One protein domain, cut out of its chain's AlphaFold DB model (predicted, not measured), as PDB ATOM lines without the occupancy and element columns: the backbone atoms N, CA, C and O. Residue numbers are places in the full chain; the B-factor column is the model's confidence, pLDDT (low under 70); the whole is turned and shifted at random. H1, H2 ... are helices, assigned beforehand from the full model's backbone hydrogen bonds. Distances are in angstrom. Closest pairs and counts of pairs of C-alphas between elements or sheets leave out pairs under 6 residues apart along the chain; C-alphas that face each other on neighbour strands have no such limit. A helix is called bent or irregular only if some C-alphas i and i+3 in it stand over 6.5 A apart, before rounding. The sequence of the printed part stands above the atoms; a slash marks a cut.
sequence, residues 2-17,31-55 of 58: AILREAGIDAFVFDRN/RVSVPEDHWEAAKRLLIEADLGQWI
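What this domain is: This is residues 2 to 17 and 31 to 55 of the 58 residues of the protein "DUF2007 domain-containing protein" of Hyphomicrobium sulfonivorans (UniProt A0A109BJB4). A V of two arms: one is the helix H2, the other an extended ladder in which the stretch after H1 runs beside residues 31 to 33, and the arms join at residues 34 to 36. The one-turn helix H1 lies beside H2, near its middle, and residues 49 to 55 fold back after the far end of H2. The printed part has 41 residues, with two named helices, H1 then H2, and no named strand; the class is all helix, though the helices hold 17 of the 41 residues. The whole is compact, with a radius of gyration of the C-alphas of 10.0 A and spans of 28 by 20 by 19 A.

How they stand to each other: H1, residues 3 to 6, is close to H2, residues 36 to 48, but not clearly touching it, with 2 pairs of C-alphas within 8 A. The closest C-alphas are those of Leu 4 and Ala 42, 7.3 A apart, and the centres are 11.4 A apart. Residues 12 to 13 pair with residues 32 to 33, antiparallel. H1 is too short for any O i to N i+4 pair, and its one O i to N i+3 pair is not within hydrogen-bond range; in H2, 7 of 9 O i to N i+4 pairs are.

Where its parts are: H1 runs from Ile 3, C-alpha at (-10.906, -37.419, -39.786), to Glu 6. H2 runs 19.0 A from Glu 36, C-alpha at (-10.500, -19.887, -34.756), to Glu 48, C-alpha at (-20.200, -36.247, -33.796). It is irregular: C-alphas 37 and 40 are 7.5 A apart.

The domain as a whole: The C-alphas farthest apart, of Asn 17 and Glu 48, are 28.4 A apart. Residues 18 to 30 are not printed; C-alphas 17 and 31 are 11.9 A apart across this cut, which lies in the link from H1 to H2. The mean pLDDT of the printed part is 73.0, and residues 2 to 17 and residue 31 are under 70.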
ATOM      1  N   ALA A   2      -6.969 -38.923 -38.785       56.09
ATOM      2  CA  ALA A   2      -7.431 -39.076 -40.172       56.09
ATOM      3  C   ALA A   2      -8.624 -38.142 -40.461       56.09
ATOM      4  O   ALA A   2      -8.519 -37.290 -41.330       56.09
ATOM      5  N   ILE A   3      -9.645 -38.158 -39.594       60.06
ATOM      6  CA  ILE A   3     -10.906 -37.419 -39.786       60.06
ATOM      7  C   ILE A   3     -10.763 -35.892 -39.955       60.06
ATOM      8  O   ILE A   3     -11.415 -35.311 -40.810       60.06
ATOM      9  N   LEU A   4      -9.870 -35.234 -39.203       62.75
ATOM     10  CA  LEU A   4      -9.650 -33.782 -39.323       62.75
ATOM     11  C   LEU A   4      -8.929 -33.418 -40.626       62.75
ATOM     12  O   LEU A   4      -9.247 -32.413 -41.252       62.75
ATOM     13  N   ARG A   5      -7.994 -34.269 -41.069       61.72
ATOM     14  CA  ARG A   5      -7.264 -34.061 -42.324       61.72
ATOM     15  C   ARG A   5      -8.138 -34.370 -43.539       61.72
ATOM     16  O   ARG A   5      -8.037 -33.683 -44.545       61.72
ATOM     17  N   GLU A   6      -9.013 -35.367 -43.428       60.41
ATOM     18  CA  GLU A   6     -10.028 -35.683 -44.440       60.41
ATOM     19  C   GLU A   6     -11.103 -34.593 -44.545       60.41
ATOM     20  O   GLU A   6     -11.614 -34.346 -45.632       60.41
ATOM     21  N   ALA A   7     -11.377 -33.876 -43.451       65.00
ATOM     22  CA  ALA A   7     -12.251 -32.704 -43.430       65.00
ATOM     23  C   ALA A   7     -11.574 -31.396 -43.900       65.00
ATOM     24  O   ALA A   7     -12.202 -30.342 -43.856       65.00
ATOM     25  N   GLY A   8     -10.305 -31.430 -44.332       62.72
ATOM     26  CA  GLY A   8      -9.573 -30.239 -44.787       62.72
ATOM     27  C   GLY A   8      -9.168 -29.272 -43.668       62.72
ATOM     28  O   GLY A   8      -8.826 -28.123 -43.938       62.72
ATOM     29  N   ILE A   9      -9.202 -29.720 -42.413       67.00
ATOM     30  CA  ILE A   9      -8.848 -28.900 -41.257       67.00
ATOM     31  C   ILE A   9      -7.351 -29.060 -40.986       67.00
ATOM     32  O   ILE A   9      -6.886 -30.128 -40.576       67.00
ATOM     33  N   ASP A  10      -6.604 -27.973 -41.192       57.47
ATOM     34  CA  ASP A  10      -5.186 -27.865 -40.843       57.47
ATOM     35  C   ASP A  10      -5.027 -27.863 -39.311       57.47
ATOM     36  O   ASP A  10      -5.101 -26.842 -38.628       57.47
ATOM     37  N   ALA A  11      -4.903 -29.065 -38.753       58.22
ATOM     38  CA  ALA A  11      -4.714 -29.310 -37.332       58.22
ATOM     39  C   ALA A  11      -3.215 -29.364 -37.002       58.22
ATOM     40  O   ALA A  11      -2.504 -30.286 -37.417       58.22
ATOM     41  N   PHE A  12      -2.732 -28.410 -36.201       61.34
ATOM     42  CA  PHE A  12      -1.355 -28.418 -35.712       61.34
ATOM     43  C   PHE A  12      -1.241 -29.329 -34.491       61.34
ATOM     44  O   PHE A  12      -1.766 -29.035 -33.416       61.34
ATOM     45  N   VAL A  13      -0.542 -30.452 -34.667       60.56
ATOM     46  CA  VAL A  13      -0.223 -31.393 -33.589       60.56
ATOM     47  C   VAL A  13       1.084 -30.959 -32.933       60.56
ATOM     48  O   VAL A  13       2.154 -31.067 -33.539       60.56
ATOM     49  N   PHE A  14       1.006 -30.471 -31.696       55.28
ATOM     50  CA  PHE A  14       2.173 -29.970 -30.957       55.28
ATOM     51  C   PHE A  14       3.012 -31.077 -30.302       55.28
ATOM     52  O   PHE A  14       4.139 -30.824 -29.888       55.28
ATOM     53  N   ASP A  15       2.512 -32.312 -30.265       56.94
ATOM     54  CA  ASP A  15       3.198 -33.463 -29.673       56.94
ATOM     55  C   ASP A  15       3.663 -34.439 -30.770       56.94
ATOM     56  O   ASP A  15       2.989 -35.408 -31.121       56.94
ATOM     57  N   ARG A  16       4.797 -34.108 -31.404       52.00
ATOM     58  CA  ARG A  16       5.455 -34.921 -32.449       52.00
ATOM     59  C   ARG A  16       6.693 -35.668 -31.945       52.00
ATOM     60  O   ARG A  16       7.518 -36.088 -32.752       52.00
ATOM     61  N   ASN A  17       6.852 -35.828 -30.634       51.44
ATOM     62  CA  ASN A  17       7.989 -36.544 -30.067       51.44
ATOM     63  C   ASN A  17       7.528 -37.801 -29.335       51.44
ATOM     64  O   ASN A  17       7.458 -37.819 -28.113       51.44
ATOM     65  N   ARG A  31      -1.997 -32.800 -27.999       68.69
ATOM     66  CA  ARG A  31      -2.623 -31.475 -28.022       68.69
ATOM     67  C   ARG A  31      -2.688 -30.991 -29.464       68.69
ATOM     68  O   ARG A  31      -1.657 -30.886 -30.136       68.69
ATOM     69  N   VAL A  32      -3.905 -30.723 -29.921       70.06
ATOM     70  CA  VAL A  32      -4.191 -30.195 -31.254       70.06
ATOM     71  C   VAL A  32      -4.816 -28.822 -31.101       70.06
ATOM     72  O   VAL A  32      -5.803 -28.676 -30.385       70.06
ATOM     73  N   SER A  33      -4.242 -27.833 -31.777       77.69
ATOM     74  CA  SER A  33      -4.846 -26.508 -31.905       77.69
ATOM     75  C   SER A  33      -5.379 -26.340 -33.318       77.69
ATOM     76  O   SER A  33      -4.730 -26.733 -34.293       77.69
ATOM     77  N   VAL A  34      -6.574 -25.769 -33.409       79.62
ATOM     78  CA  VAL A  34      -7.269 -25.468 -34.660       79.62
ATOM     79  C   VAL A  34      -7.429 -23.946 -34.729       79.62
ATOM     80  O   VAL A  34      -7.709 -23.342 -33.692       79.62
ATOM     81  N   PRO A  35      -7.217 -23.310 -35.895       80.50
ATOM     82  CA  PRO A  35      -7.472 -21.881 -36.056       80.50
ATOM     83  C   PRO A  35      -8.933 -21.534 -35.743       80.50
ATOM     84  O   PRO A  35      -9.828 -22.332 -36.015       80.50
ATOM     85  N   GLU A  36      -9.170 -20.336 -35.205       79.94
ATOM     86  CA  GLU A  36     -10.500 -19.887 -34.756       79.94
ATOM     87  C   GLU A  36     -11.563 -19.981 -35.861       79.94
ATOM     88  O   GLU A  36     -12.681 -20.415 -35.600       79.94
ATOM     89  N   ASP A  37     -11.182 -19.690 -37.108       81.62
ATOM     90  CA  ASP A  37     -12.050 -19.791 -38.292       81.62
ATOM     91  C   ASP A  37     -12.603 -21.215 -38.512       81.62
ATOM     92  O   ASP A  37     -13.712 -21.406 -39.001       81.62
ATOM     93  N   HIS A  38     -11.857 -22.239 -38.082       78.56
ATOM     94  CA  HIS A  38     -12.234 -23.650 -38.206       78.56
ATOM     95  C   HIS A  38     -12.645 -24.284 -36.866       78.56
ATOM     96  O   HIS A  38     -12.914 -25.490 -36.814       78.56
ATOM     97  N   TRP A  39     -12.710 -23.505 -35.779       82.88
ATOM     98  CA  TRP A  39     -13.023 -24.010 -34.441       82.88
ATOM     99  C   TRP A  39     -14.412 -24.643 -34.379       82.88
ATOM    100  O   TRP A  39     -14.561 -25.763 -33.893       82.88
ATOM    101  N   GLU A  40     -15.426 -23.974 -34.928       86.50
ATOM    102  CA  GLU A  40     -16.799 -24.485 -34.916       86.50
ATOM    103  C   GLU A  40     -16.940 -25.798 -35.699       86.50
ATOM    104  O   GLU A  40     -17.617 -26.726 -35.247       86.50
ATOM    105  N   ALA A  41     -16.260 -25.906 -36.844       84.94
ATOM    106  CA  ALA A  41     -16.253 -27.117 -37.661       84.94
ATOM    107  C   ALA A  41     -15.543 -28.276 -36.943       84.94
ATOM    108  O   ALA A  41     -16.076 -29.386 -36.873       84.94
ATOM    109  N   ALA A  42     -14.378 -28.016 -36.341       83.00
ATOM    110  CA  ALA A  42     -13.646 -29.010 -35.562       83.00
ATOM    111  C   ALA A  42     -14.425 -29.459 -34.316       83.00
ATOM    112  O   ALA A  42     -14.474 -30.654 -34.021       83.00
ATOM    113  N   LYS A  43     -15.087 -28.525 -33.621       84.69
ATOM    114  CA  LYS A  43     -15.941 -28.801 -32.460       84.69
ATOM    115  C   LYS A  43     -17.091 -29.735 -32.830       84.69
ATOM    116  O   LYS A  43     -17.309 -30.720 -32.129       84.69
ATOM    117  N   ARG A  44     -17.788 -29.476 -33.943       87.00
ATOM    118  CA  ARG A  44     -18.872 -30.351 -34.425       87.00
ATOM    119  C   ARG A  44     -18.380 -31.756 -34.746       87.00
ATOM    120  O   ARG A  44     -18.927 -32.703 -34.199       87.00
ATOM    121  N   LEU A  45     -17.300 -31.881 -35.514       84.62
ATOM    122  CA  LEU A  45     -16.727 -33.184 -35.870       84.62
ATOM    123  C   LEU A  45     -16.308 -34.001 -34.641       84.62
ATOM    124  O   LEU A  45     -16.492 -35.215 -34.609       84.62
ATOM    125  N   LEU A  46     -15.755 -33.347 -33.616       83.56
ATOM    126  CA  LEU A  46     -15.387 -34.005 -32.362       83.56
ATOM    127  C   LEU A  46     -16.620 -34.445 -31.565       83.56
ATOM    128  O   LEU A  46     -16.609 -35.534 -31.004       83.56
ATOM    129  N   ILE A  47     -17.687 -33.645 -31.535       87.00
ATOM    130  CA  ILE A  47     -18.955 -34.022 -30.890       87.00
ATOM    131  C   ILE A  47     -19.610 -35.197 -31.629       87.00
ATOM    132  O   ILE A  47     -20.026 -36.156 -30.986       87.00
ATOM    133  N   GLU A  48     -19.650 -35.167 -32.963       87.44
ATOM    134  CA  GLU A  48     -20.200 -36.247 -33.796       87.44
ATOM    135  C   GLU A  48     -19.414 -37.559 -33.658       87.44
ATOM    136  O   GLU A  48     -19.982 -38.642 -33.770       87.44
ATOM    137  N   ALA A  49     -18.116 -37.469 -33.364       84.00
ATOM    138  CA  ALA A  49     -17.250 -38.615 -33.111       84.00
ATOM    139  C   ALA A  49     -17.259 -39.104 -31.645       84.00
ATOM    140  O   ALA A  49     -16.414 -39.924 -31.295       84.00
ATOM    141  N   ASP A  50     -18.159 -38.601 -30.788       81.75
ATOM    142  CA  ASP A  50     -18.218 -38.888 -29.335       81.75
ATOM    143  C   ASP A  50     -16.964 -38.434 -28.544       81.75
ATOM    144  O   ASP A  50     -16.696 -38.818 -27.405       81.75
ATOM    145  N   LEU A  51     -16.174 -37.536 -29.130       82.69
ATOM    146  CA  LEU A  51     -14.956 -36.968 -28.549       82.69
ATOM    147  C   LEU A  51     -15.177 -35.571 -27.949       82.69
ATOM    148  O   LEU A  51     -14.218 -34.938 -27.510       82.69
ATOM    149  N   GLY A  52     -16.425 -35.093 -27.876       81.94
ATOM    150  CA  GLY A  52     -16.769 -33.753 -27.375       81.94
ATOM    151  C   GLY A  52     -16.272 -33.452 -25.954       81.94
ATOM    152  O   GLY A  52     -15.965 -32.311 -25.629       81.94
ATOM    153  N   GLN A  53     -16.114 -34.486 -25.128       83.88
ATOM    154  CA  GLN A  53     -15.574 -34.409 -23.765       83.88
ATOM    155  C   GLN A  53     -14.096 -33.974 -23.681       83.88
ATOM    156  O   GLN A  53     -13.633 -33.579 -22.616       83.88
ATOM    157  N   TRP A  54     -13.357 -34.035 -24.791       80.44
ATOM    158  CA  TRP A  54     -11.939 -33.662 -24.870       80.44
ATOM    159  C   TRP A  54     -11.719 -32.229 -25.381       80.44
ATOM    160  O   TRP A  54     -10.576 -31.818 -25.591       80.44
ATOM    161  N   ILE A  55     -12.795 -31.473 -25.614       81.25
ATOM    162  CA  ILE A  55     -12.738 -30.107 -26.139       81.25
ATOM    163  C   ILE A  55     -12.428 -29.140 -24.995       81.25
ATOM    164  O   ILE A  55     -13.164 -29.059 -24.016       81.25
TER     165      ILE A  55